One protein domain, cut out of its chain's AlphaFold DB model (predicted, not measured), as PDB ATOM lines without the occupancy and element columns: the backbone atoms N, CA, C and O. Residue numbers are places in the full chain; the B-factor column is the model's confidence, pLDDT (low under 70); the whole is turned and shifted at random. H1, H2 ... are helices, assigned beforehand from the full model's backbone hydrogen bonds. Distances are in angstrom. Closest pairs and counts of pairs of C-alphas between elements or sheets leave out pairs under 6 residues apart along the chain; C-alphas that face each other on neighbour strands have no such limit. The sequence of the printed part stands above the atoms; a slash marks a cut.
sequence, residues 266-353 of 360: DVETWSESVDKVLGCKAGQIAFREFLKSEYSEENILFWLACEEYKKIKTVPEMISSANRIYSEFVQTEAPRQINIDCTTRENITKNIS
ATOM      1  N   ASP A 266     148.682  88.387 236.353       54.72
ATOM      2  CA  ASP A 266     147.839  88.559 235.160       54.72
ATOM      3  C   ASP A 266     147.374  90.012 234.961       54.72
ATOM      4  O   ASP A 266     147.143  90.435 233.827       54.72
ATOM      5  N   VAL A 267     147.263  90.798 236.041       64.69
ATOM      6  CA  VAL A 267     146.658  92.143 236.010       64.69
ATOM      7  C   VAL A 267     147.534  93.157 235.271       64.69
ATOM      8  O   VAL A 267     147.000  94.064 234.637       64.69
ATOM      9  N   GLU A 268     148.862  93.012 235.302       69.06
ATOM     10  CA  GLU A 268     149.758  93.915 234.561       69.06
ATOM     11  C   GLU A 268     149.558  93.770 233.045       69.06
ATOM     12  O   GLU A 268     149.461  94.763 232.316       69.06
ATOM     13  N   THR A 269     149.366  92.533 232.583       75.38
ATOM     14  CA  THR A 269     149.216  92.222 231.155       75.38
ATOM     15  C   THR A 269     147.845  92.590 230.581       75.38
ATOM     16  O   THR A 269     147.690  92.692 229.365       75.38
ATOM     17  N   TRP A 270     146.839  92.833 231.429       82.31
ATOM     18  CA  TRP A 270     145.498  93.264 231.006       82.31
ATOM     19  C   TRP A 270     145.509  94.592 230.249       82.31
ATOM     20  O   TRP A 270     144.672  94.808 229.377       82.31
ATOM     21  N   SER A 271     146.466  95.468 230.560       74.25
ATOM     22  CA  SER A 271     146.632  96.754 229.874       74.25
ATOM     23  C   SER A 271     147.080  96.616 228.412       74.25
ATOM     24  O   SER A 271     146.916  97.552 227.635       74.25
ATOM     25  N   GLU A 272     147.606  95.450 228.024       80.06
ATOM     26  CA  GLU A 272     148.174  95.230 226.694       80.06
ATOM     27  C   GLU A 272     147.121  94.826 225.652       80.06
ATOM     28  O   GLU A 272     147.278  95.132 224.471       80.06
ATOM     29  N   SER A 273     146.061  94.110 226.049       84.75
ATOM     30  CA  SER A 273     144.991  93.688 225.135       84.75
ATOM     31  C   SER A 273     143.715  93.272 225.868       84.75
ATOM     32  O   SER A 273     143.755  92.608 226.907       84.75
ATOM     33  N   VAL A 274     142.569  93.564 225.246       83.38
ATOM     34  CA  VAL A 274     141.248  93.077 225.664       83.38
ATOM     35  C   VAL A 274     141.190  91.546 225.673       83.38
ATOM     36  O   VAL A 274     140.575  90.977 226.570       83.38
ATOM     37  N   ASP A 275     141.884  90.859 224.762       86.06
ATOM     38  CA  ASP A 275     141.917  89.391 224.737       86.06
ATOM     39  C   ASP A 275     142.539  88.812 226.013       86.06
ATOM     40  O   ASP A 275     142.083  87.790 226.522       86.06
ATOM     41  N   LYS A 276     143.546  89.490 226.580       82.31
ATOM     42  CA  LYS A 276     144.173  89.073 227.844       82.31
ATOM     43  C   LYS A 276     143.227  89.256 229.027       82.31
ATOM     44  O   LYS A 276     143.160  88.391 229.897       82.31
ATOM     45  N   VAL A 277     142.450  90.339 229.023       87.38
ATOM     46  CA  VAL A 277     141.395  90.585 230.020       87.38
ATOM     47  C   VAL A 277     140.301  89.520 229.929       87.38
ATOM     48  O   VAL A 277     139.861  88.978 230.942       87.38
ATOM     49  N   LEU A 278     139.857  89.200 228.713       87.94
ATOM     50  CA  LEU A 278     138.792  88.228 228.472       87.94
ATOM     51  C   LEU A 278     139.264  86.773 228.633       87.94
ATOM     52  O   LEU A 278     138.443  85.893 228.905       87.94
ATOM     53  N   GLY A 279     140.569  86.519 228.534       83.81
ATOM     54  CA  GLY A 279     141.180  85.194 228.631       83.81
ATOM     55  C   GLY A 279     141.167  84.574 230.030       83.81
ATOM     56  O   GLY A 279     141.258  83.351 230.146       83.81
ATOM     57  N   CYS A 280     141.011  85.367 231.098       84.38
ATOM     58  CA  CYS A 280     140.972  84.855 232.472       84.38
ATOM     59  C   CYS A 280     139.710  85.282 233.238       84.38
ATOM     60  O   CYS A 280     139.078  86.305 232.964       84.38
ATOM     61  N   LYS A 281     139.312  84.486 234.243       84.88
ATOM     62  CA  LYS A 281     138.040  84.710 234.951       84.88
ATOM     63  C   LYS A 281     138.033  85.998 235.775       84.88
ATOM     64  O   LYS A 281     136.999  86.660 235.857       84.88
ATOM     65  N   ALA A 282     139.172  86.347 236.368       82.75
ATOM     66  CA  ALA A 282     139.326  87.582 237.128       82.75
ATOM     67  C   ALA A 282     139.172  88.818 236.226       82.75
ATOM     68  O   ALA A 282     138.438  89.739 236.589       82.75
ATOM     69  N   GLY A 283     139.772  88.796 235.030       85.19
ATOM     70  CA  GLY A 283     139.672  89.875 234.046       85.19
ATOM     71  C   GLY A 283     138.252  90.042 233.518       85.19
ATOM     72  O   GLY A 283     137.727  91.152 233.525       85.19
ATOM     73  N   GLN A 284     137.558  88.942 233.209       88.00
ATOM     74  CA  GLN A 284     136.135  88.976 232.846       88.00
ATOM     75  C   GLN A 284     135.261  89.629 233.932       88.00
ATOM     76  O   GLN A 284     134.359  90.403 233.617       88.00
ATOM     77  N   ILE A 285     135.497  89.325 235.215       84.50
ATOM     78  CA  ILE A 285     134.734  89.920 236.326       84.50
ATOM     79  C   ILE A 285     135.040  91.416 236.443       84.50
ATOM     80  O   ILE A 285     134.109  92.216 236.531       84.50
ATOM     81  N   ALA A 286     136.318  91.797 236.402       85.19
ATOM     82  CA  ALA A 286     136.732  93.195 236.474       85.19
ATOM     83  C   ALA A 286     136.171  94.015 235.299       85.19
ATOM     84  O   ALA A 286     135.579  95.074 235.508       85.19
ATOM     85  N   PHE A 287     136.278  93.495 234.075       87.94
ATOM     86  CA  PHE A 287     135.765  94.146 232.873       87.94
ATOM     87  C   PHE A 287     134.241  94.244 232.878       87.94
ATOM     88  O   PHE A 287     133.684  95.267 232.488       87.94
ATOM     89  N   ARG A 288     133.544  93.231 233.406       86.06
ATOM     90  CA  ARG A 288     132.096  93.306 233.612       86.06
ATOM     91  C   ARG A 288     131.707  94.412 234.586       86.06
ATOM     92  O   ARG A 288     130.747  95.120 234.311       86.06
ATOM     93  N   GLU A 289     132.397  94.558 235.714       80.94
ATOM     94  CA  GLU A 289     132.106  95.638 236.669       80.94
ATOM     95  C   GLU A 289     132.387  97.021 236.062       80.94
ATOM     96  O   GLU A 289     131.595  97.947 236.245       80.94
ATOM     97  N   PHE A 290     133.444  97.144 235.254       85.12
ATOM     98  CA  PHE A 290     133.700  98.348 234.464       85.12
ATOM     99  C   PHE A 290     132.551  98.641 233.486       85.12
ATOM    100  O   PHE A 290     131.953  99.717 233.544       85.12
ATOM    101  N   LEU A 291     132.165  97.677 232.647       84.69
ATOM    102  CA  LEU A 291     131.070  97.858 231.691       84.69
ATOM    103  C   LEU A 291     129.725  98.109 232.381       84.69
ATOM    104  O   LEU A 291     128.945  98.918 231.898       84.69
ATOM    105  N   LYS A 292     129.456  97.504 233.543       78.88
ATOM    106  CA  LYS A 292     128.294  97.850 234.380       78.88
ATOM    107  C   LYS A 292     128.299  99.313 234.794       78.88
ATOM    108  O   LYS A 292     127.254  99.953 234.734       78.88
ATOM    109  N   SER A 293     129.451  99.835 235.217       72.94
ATOM    110  CA  SER A 293     129.573 101.243 235.609       72.94
ATOM    111  C   SER A 293     129.352 102.199 234.431       72.94
ATOM    112  O   SER A 293     128.806 103.286 234.609       72.94
ATOM    113  N   GLU A 294     129.681 101.754 233.216       82.31
ATOM    114  CA  GLU A 294     129.408 102.457 231.958       82.31
ATOM    115  C   GLU A 294     128.067 102.023 231.320       82.31
ATOM    116  O   GLU A 294     127.758 102.427 230.201       82.31
ATOM    117  N   TYR A 295     127.238 101.244 232.034       77.81
ATOM    118  CA  TYR A 295     125.926 100.738 231.600       77.81
ATOM    119  C   TYR A 295     125.927 100.007 230.244       77.81
ATOM    120  O   TYR A 295     124.986 100.152 229.475       77.81
ATOM    121  N   SER A 296     126.981  99.255 229.952       86.75
ATOM    122  CA  SER A 296     127.179  98.494 228.712       86.75
ATOM    123  C   SER A 296     127.556  97.028 228.990       86.75
ATOM    124  O   SER A 296     128.294  96.385 228.239       86.75
ATOM    125  N   GLU A 297     127.092  96.486 230.127       90.12
ATOM    126  CA  GLU A 297     127.420  95.121 230.568       90.12
ATOM    127  C   GLU A 297     126.905  94.031 229.618       90.12
ATOM    128  O   GLU A 297     127.431  92.920 229.616       90.12
ATOM    129  N   GLU A 298     125.901  94.332 228.799       89.06
ATOM    130  CA  GLU A 298     125.368  93.439 227.776       89.06
ATOM    131  C   GLU A 298     126.434  92.978 226.780       89.06
ATOM    132  O   GLU A 298     126.388  91.829 226.348       89.06
ATOM    133  N   ASN A 299     127.446  93.804 226.498       90.00
ATOM    134  CA  ASN A 299     128.490  93.482 225.527       90.00
ATOM    135  C   ASN A 299     129.350  92.289 225.973       90.00
ATOM    136  O   ASN A 299     129.566  91.350 225.206       90.00
ATOM    137  N   ILE A 300     129.802  92.273 227.233       90.69
ATOM    138  CA  ILE A 300     130.573  91.132 227.757       90.69
ATOM    139  C   ILE A 300     129.680  89.914 228.008       90.69
ATOM    140  O   ILE A 300     130.128  88.781 227.854       90.69
ATOM    141  N   LEU A 301     128.414  90.122 228.381       91.00
ATOM    142  CA  LEU A 301     127.467  89.023 228.570       91.00
ATOM    143  C   LEU A 301     127.182  88.303 227.248       91.00
ATOM    144  O   LEU A 301     127.187  87.073 227.225       91.00
ATOM    145  N   PHE A 302     127.011  89.053 226.158       93.75
ATOM    146  CA  PHE A 302     126.874  88.503 224.816       93.75
ATOM    147  C   PHE A 302     128.136  87.749 224.384       93.75
ATOM    148  O   PHE A 302     128.035  86.602 223.949       93.75
ATOM    149  N   TRP A 303     129.322  88.339 224.581       93.12
ATOM    150  CA  TRP A 303     130.593  87.674 224.267       93.12
ATOM    151  C   TRP A 303     130.738  86.339 225.006       93.12
ATOM    152  O   TRP A 303     130.998  85.310 224.387       93.12
ATOM    153  N   LEU A 304     130.480  86.323 226.320       90.94
ATOM    154  CA  LEU A 304     130.515  85.098 227.124       90.94
ATOM    155  C   LEU A 304     129.507  84.057 226.626       90.94
ATOM    156  O   LEU A 304     129.816  82.869 226.603       90.94
ATOM    157  N   ALA A 305     128.308  84.487 226.231       91.69
ATOM    158  CA  ALA A 305     127.298  83.583 225.701       91.69
ATOM    159  C   ALA A 305     127.734  82.954 224.366       91.69
ATOM    160  O   ALA A 305     127.513  81.760 224.163       91.69
ATOM    161  N   CYS A 306     128.412  83.714 223.502       90.44
ATOM    162  CA  CYS A 306     128.992  83.211 222.256       90.44
ATOM    163  C   CYS A 306     130.158  82.241 222.513       90.44
ATOM    164  O   CYS A 306     130.242  81.194 221.877       90.44
ATOM    165  N   GLU A 307     131.024  82.525 223.487       90.38
ATOM    166  CA  GLU A 307     132.109  81.610 223.867       90.38
ATOM    167  C   GLU A 307     131.591  80.278 224.423       90.38
ATOM    168  O   GLU A 307     132.173  79.223 224.168       90.38
ATOM    169  N   GLU A 308     130.477  80.296 225.156       90.69
ATOM    170  CA  GLU A 308     129.803  79.068 225.580       90.69
ATOM    171  C   GLU A 308     129.106  78.364 224.407       90.69
ATOM    172  O   GLU A 308     129.162  77.138 224.316       90.69
ATOM    173  N   TYR A 309     128.506  79.116 223.478       89.94
ATOM    174  CA  TYR A 309     127.886  78.572 222.266       89.94
ATOM    175  C   TYR A 309     128.876  77.758 221.424       89.94
ATOM    176  O   TYR A 309     128.581  76.618 221.066       89.94
ATOM    177  N   LYS A 310     130.091  78.285 221.213       90.25
ATOM    178  CA  LYS A 310     131.180  77.618 220.473       90.25
ATOM    179  C   LYS A 310     131.599  76.265 221.062       90.25
ATOM    180  O   LYS A 310     132.212  75.454 220.373       90.25
ATOM    181  N   LYS A 311     131.300  76.004 222.340       90.69
ATOM    182  CA  LYS A 311     131.630  74.737 223.019       90.69
ATOM    183  C   LYS A 311     130.562  73.658 222.821       90.69
ATOM    184  O   LYS A 311     130.826  72.492 223.131       90.69
ATOM    185  N   ILE A 312     129.370  74.017 222.338       89.88
ATOM    186  CA  ILE A 312     128.257  73.085 222.148       89.88
ATOM    187  C   ILE A 312     128.533  72.201 220.931       89.88
ATOM    188  O   ILE A 312     128.889  72.679 219.860       89.88
ATOM    189  N   LYS A 313     128.358  70.886 221.096       89.19
ATOM    190  CA  LYS A 313     128.631  69.892 220.041       89.19
ATOM    191  C   LYS A 313     127.374  69.285 219.429       89.19
ATOM    192  O   LYS A 313     127.465  68.599 218.414       89.19
ATOM    193  N   THR A 314     126.219  69.459 220.071       89.62
ATOM    194  CA  THR A 314     124.970  68.833 219.635       89.62
ATOM    195  C   THR A 314     124.060  69.856 218.965       89.62
ATOM    196  O   THR A 314     123.783  70.923 219.508       89.62
ATOM    197  N   VAL A 315     123.558  69.505 217.780       86.44
ATOM    198  CA  VAL A 315     122.670  70.361 216.979       86.44
ATOM    199  C   VAL A 315     121.435  70.851 217.766       86.44
ATOM    200  O   VAL A 315     121.136  72.042 217.696       86.44
ATOM    201  N   PRO A 316     120.727  70.018 218.560       88.44
ATOM    202  CA  PRO A 316     119.556  70.485 219.312       88.44
ATOM    203  C   PRO A 316     119.887  71.518 220.402       88.44
ATOM    204  O   PRO A 316     119.132  72.475 220.603       88.44
ATOM    205  N   GLU A 317     121.015  71.351 221.098       88.00
ATOM    206  CA  GLU A 317     121.474  72.306 222.112       88.00
ATOM    207  C   GLU A 317     121.997  73.588 221.464       88.00
ATOM    208  O   GLU A 317     121.747  74.669 221.994       88.00
ATOM    209  N   MET A 318     122.647  73.489 220.296       87.38
ATOM    210  CA  MET A 318     123.059  74.653 219.510       87.38
ATOM    211  C   MET A 318     121.838  75.480 219.125       87.38
ATOM    212  O   MET A 318     121.770  76.650 219.474       87.38
ATOM    213  N   ILE A 319     120.818  74.877 218.508       85.81
ATOM    214  CA  ILE A 319     119.586  75.594 218.139       85.81
ATOM    215  C   ILE A 319     118.950  76.257 219.369       85.81
ATOM    216  O   ILE A 319     118.573  77.428 219.323       85.81
ATOM    217  N   SER A 320     118.846  75.536 220.488       88.50
ATOM    218  CA  SER A 320     118.258  76.080 221.720       88.50
ATOM    219  C   SER A 320     119.070  77.251 222.289       88.50
ATOM    220  O   SER A 320     118.499  78.266 222.689       88.50
ATOM    221  N   SER A 321     120.401  77.139 222.309       90.38
ATOM    222  CA  SER A 321     121.295  78.181 222.820       90.38
ATOM    223  C   SER A 321     121.335  79.401 221.897       90.38
ATOM    224  O   SER A 321     121.215  80.522 222.385       90.38
ATOM    225  N   ALA A 322     121.399  79.191 220.579       88.88
ATOM    226  CA  ALA A 322     121.333  80.244 219.568       88.88
ATOM    227  C   ALA A 322     120.054  81.071 219.724       88.88
ATOM    228  O   ALA A 322     120.122  82.286 219.878       88.88
ATOM    229  N   ASN A 323     118.888  80.418 219.797       89.56
ATOM    230  CA  ASN A 323     117.614  81.113 219.997       89.56
ATOM    231  C   ASN A 323     117.578  81.908 221.308       89.56
ATOM    232  O   ASN A 323     117.065  83.028 221.332       89.56
ATOM    233  N   ARG A 324     118.154  81.369 222.390       91.81
ATOM    234  CA  ARG A 324     118.263  82.090 223.663       91.81
ATOM    235  C   ARG A 324     119.120  83.348 223.513       91.81
ATOM    236  O   ARG A 324     118.645  84.426 223.856       91.81
ATOM    237  N   ILE A 325     120.327  83.221 222.957       91.94
ATOM    238  CA  ILE A 325     121.248  84.345 222.723       91.94
ATOM    239  C   ILE A 325     120.589  85.396 221.830       91.94
ATOM    240  O   ILE A 325     120.607  86.583 222.150       91.94
ATOM    241  N   TYR A 326     119.924  84.960 220.761       90.62
ATOM    242  CA  TYR A 326     119.195  85.849 219.873       90.62
ATOM    243  C   TYR A 326     118.112  86.631 220.620       90.62
ATOM    244  O   TYR A 326     118.103  87.855 220.567       90.62
ATOM    245  N   SER A 327     117.240  85.952 221.368       90.44
ATOM    246  CA  SER A 327     116.144  86.605 222.099       90.44
ATOM    247  C   SER A 327     116.609  87.533 223.225       90.44
ATOM    248  O   SER A 327     115.915  88.490 223.562       90.44
ATOM    249  N   GLU A 328     117.775  87.261 223.819       91.69
ATOM    250  CA  GLU A 328     118.290  88.015 224.961       91.69
ATOM    251  C   GLU A 328     119.140  89.219 224.535       91.69
ATOM    252  O   GLU A 328     119.079  90.257 225.199       91.69
ATOM    253  N   PHE A 329     119.864  89.115 223.411       91.75
ATOM    254  CA  PHE A 329     120.861  90.104 222.986       91.75
ATOM    255  C   PHE A 329     120.658  90.671 221.572       91.75
ATOM    256  O   PHE A 329     120.968  91.834 221.338       91.75
ATOM    257  N   VAL A 330     120.154  89.901 220.605       89.75
ATOM    258  CA  VAL A 330     120.169  90.305 219.178       89.75
ATOM    259  C   VAL A 330     118.810  90.792 218.681       89.75
ATOM    260  O   VAL A 330     118.742  91.687 217.841       89.75
ATOM    261  N   GLN A 331     117.714  90.230 219.178       88.06
ATOM    262  CA  GLN A 331     116.367  90.584 218.749       88.06
ATOM    263  C   GLN A 331     116.075  92.073 219.008       88.06
ATOM    264  O   GLN A 331     116.536  92.657 219.990       88.06
ATOM    265  N   THR A 332     115.299  92.705 218.127       85.12
ATOM    266  CA  THR A 332     114.822  94.076 218.341       85.12
ATOM    267  C   THR A 332     114.008  94.139 219.636       85.12
ATOM    268  O   THR A 332     113.107  93.323 219.829       85.12
ATOM    269  N   GLU A 333     114.331  95.093 220.516       82.69
ATOM    270  CA  GLU A 333     113.771  95.210 221.874       82.69
ATOM    271  C   GLU A 333     114.153  94.059 222.826       82.69
ATOM    272  O   GLU A 333     113.460  93.812 223.816       82.69
ATOM    273  N   ALA A 334     115.250  93.344 222.558       87.75
ATOM    274  CA  ALA A 334     115.771  92.351 223.489       87.75
ATOM    275  C   ALA A 334     116.152  92.995 224.841       87.75
ATOM    276  O   ALA A 334     116.673  94.111 224.877       87.75
ATOM    277  N   PRO A 335     115.957  92.297 225.974       85.06
ATOM    278  CA  PRO A 335     116.183  92.855 227.309       85.06
ATOM    279  C   PRO A 335     117.634  93.290 227.564       85.06
ATOM    280  O   PRO A 335     117.883  94.110 228.446       85.06
ATOM    281  N   ARG A 336     118.593  92.725 226.823       88.56
ATOM    282  CA  ARG A 336     120.016  93.082 226.846       88.56
ATOM    283  C   ARG A 336     120.516  93.337 225.426       88.56
ATOM    284  O   ARG A 336     121.574  92.848 225.045       88.56
ATOM    285  N   GLN A 337     119.716  94.051 224.631       88.50
ATOM    286  CA  GLN A 337     120.003  94.276 223.218       88.50
ATOM    287  C   GLN A 337     121.393  94.897 223.011       88.50
ATOM    288  O   GLN A 337     121.661  95.986 223.512       88.50
ATOM    289  N   ILE A 338     122.250  94.224 222.242       88.69
ATOM    290  CA  ILE A 338     123.572  94.734 221.873       88.69
ATOM    291  C   ILE A 338     123.474  95.747 220.728       88.69
ATOM    292  O   ILE A 338     122.618  95.643 219.830       88.69
ATOM    293  N   ASN A 339     124.386  96.718 220.747       83.50
ATOM    294  CA  ASN A 339     124.508  97.720 219.698       83.50
ATOM    295  C   ASN A 339     125.309  97.157 218.512       83.50
ATOM    296  O   ASN A 339     126.537  97.191 218.499       83.50
ATOM    297  N   ILE A 340     124.584  96.614 217.536       84.56
ATOM    298  CA  ILE A 340     125.099  96.120 216.255       84.56
ATOM    299  C   ILE A 340     124.281  96.735 215.120       84.56
ATOM    300  O   ILE A 340     123.085  97.014 215.294       84.56
ATOM    301  N   ASP A 341     124.914  96.920 213.964       77.38
ATOM    302  CA  ASP A 341     124.269  97.485 212.783       77.38
ATOM    303  C   ASP A 341     123.134  96.587 212.256       77.38
ATOM    304  O   ASP A 341     123.060  95.382 212.532       77.38
ATOM    305  N   CYS A 342     122.225  97.183 211.483       76.62
ATOM    306  CA  CYS A 342     121.049  96.491 210.959       76.62
ATOM    307  C   CYS A 342     121.403  95.309 210.047       76.62
ATOM    308  O   CYS A 342     120.698  94.303 210.067       76.62
ATOM    309  N   THR A 343     122.511  95.381 209.304       78.62
ATOM    310  CA  THR A 343     122.917  94.314 208.380       78.62
ATOM    311  C   THR A 343     123.400  93.100 209.160       78.62
ATOM    312  O   THR A 343     122.958  91.981 208.899       78.62
ATOM    313  N   THR A 344     124.251  93.313 210.165       82.62
ATOM    314  CA  THR A 344     124.701  92.252 211.073       82.62
ATOM    315  C   THR A 344     123.513  91.610 211.784       82.62
ATOM    316  O   THR A 344     123.396  90.385 211.807       82.62
ATOM    317  N   ARG A 345     122.570  92.421 212.282       85.00
ATOM    318  CA  ARG A 345     121.351  91.920 212.931       85.00
ATOM    319  C   ARG A 345     120.519  91.051 211.992       85.00
ATOM    320  O   ARG A 345     120.183  89.931 212.356       85.00
ATOM    321  N   GLU A 346     120.245  91.519 210.775       80.06
ATOM    322  CA  GLU A 346     119.509  90.751 209.766       80.06
ATOM    323  C   GLU A 346     120.202  89.438 209.389       80.06
ATOM    324  O   GLU A 346     119.529  88.427 209.177       80.06
ATOM    325  N   ASN A 347     121.531  89.447 209.276       83.69
ATOM    326  CA  ASN A 347     122.306  88.252 208.959       83.69
ATOM    327  C   ASN A 347     122.166  87.207 210.065       83.69
ATOM    328  O   ASN A 347     121.841  86.056 209.773       83.69
ATOM    329  N   ILE A 348     122.309  87.618 211.328       84.56
ATOM    330  CA  ILE A 348     122.085  86.730 212.471       84.56
ATOM    331  C   ILE A 348     120.631  86.235 212.469       84.56
ATOM    332  O   ILE A 348     120.397  85.037 212.596       84.56
ATOM    333  N   THR A 349     119.640  87.104 212.235       84.69
ATOM    334  CA  THR A 349     118.220  86.712 212.156       84.69
ATOM    335  C   THR A 349     117.958  85.648 211.085       84.69
ATOM    336  O   THR A 349     117.177  84.725 211.316       84.69
ATOM    337  N   LYS A 350     118.601  85.746 209.915       81.75
ATOM    338  CA  LYS A 350     118.471  84.755 208.831       81.75
ATOM    339  C   LYS A 350     119.173  83.440 209.176       81.75
ATOM    340  O   LYS A 350     118.652  82.367 208.865       81.75
ATOM    341  N   ASN A 351     120.324  83.524 209.837       81.94
ATOM    342  CA  ASN A 351     121.181  82.378 210.122       81.94
ATOM    343  C   ASN A 351     120.823  81.650 211.419       81.94
ATOM    344  O   ASN A 351     121.207  80.500 211.566       81.94
ATOM    345  N   ILE A 352     120.022  82.237 212.315       78.94
ATOM    346  CA  ILE A 352     119.666  81.617 213.605       78.94
ATOM    347  C   ILE A 352     118.930  80.274 213.467       78.94
ATOM    348  O   ILE A 352     118.893  79.464 214.392       78.94
ATOM    349  N   SER A 353     118.334  80.036 212.296       67.06
ATOM    350  CA  SER A 353     117.665  78.777 211.947       67.06
ATOM    351  C   SER A 353     118.634  77.702 211.437       67.06
ATOM    352  O   SER A 353     118.263  76.532 211.350       67.06
TER     353      SER A 353
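What this domain is: This is residues 266 to 353 of the 360 residues of the protein "Regulator of G-protein signaling 18" of Oryzias melastigma (UniProt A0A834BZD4). The chain folds back and forth in a zigzag of four helices, H3, H4, H5 and H6, each running opposite to the one before; H3, H4 and H5 make a row, and H6 sits off that row beside the later part of H5. The short H1 and H2 lie at the H3 end of the zigzag, far from H6; the helices that touch are ones that follow each other along the chain, while H1 touches no helix but is near H2 and H3. The printed part has 88 residues with six named helices, H1 to H6 in order, no named strand, and the class is all helix. It is only just compact, close to loose, with a radius of gyration of the C-alphas of 14.4 A and spans of 42 by 29 by 19 A.

How they stand to each other: Start with H1, residues 266 to 269, which is close to but not clearly touching H2, residues 274 to 279: the closest C-alphas, Thr 269 and Lys 276, are 6.8 A apart. H2 and H3, residues 281 to 293, touch only at the corner by their link; the closest C-alphas are Val 277 and Gly 283, 4.4 A apart. H3 and H4, residues 297 to 309, form a helical hairpin, two touching helices that run opposite ways, at a shallow tilt of 34 degrees, only just short of steep. Its closest C-alphas are Leu 291 and Glu 297, 4.7 A apart, and H4 touches H3 with residues 297 to 300 alone. H4 and H5, residues 315 to 330, form the next hairpin, opposite ways at a shallow tilt of 9 degrees, with Phe 302 and Phe 329 as the closest C-alphas at 6.5 A. H5 and H6, residues 342 to 351, form a third hairpin, opposite ways at a shallow tilt of 21 degrees; H5 touches H6 with residues 326 to 330 alone, closest at the C-alphas of Val 330 and Arg 345, 6.6 A. H3 and H5 are apart, and so are H4 and H6. In H2, H3, H4, H5 and H6 every O i to N i+4 pair is within hydrogen-bond range; H1 is too short for such a pair.

Where its parts are: Find C-alpha 266 at (147.839, 88.559, 235.160), where H1 begins. H3 runs 18.6 A from C-alpha 281 to 293, and H4 18.5 A from 297 to 309. H5 starts at (122.670, 70.361, 216.979) and runs 20.2 A. H6 runs 14.1 A to C-alpha 351 at (121.181, 82.378, 210.122).

The domain as a whole: The C-alphas farthest apart, Glu 268 and Ser 353, are 42.1 A apart. The printed part has no cut. The link from H5 to H6, 11 residues, is long; the other links are tight. Mean pLDDT of the printed part is 85.0, and residues 266 to 268 and 353 are under 70.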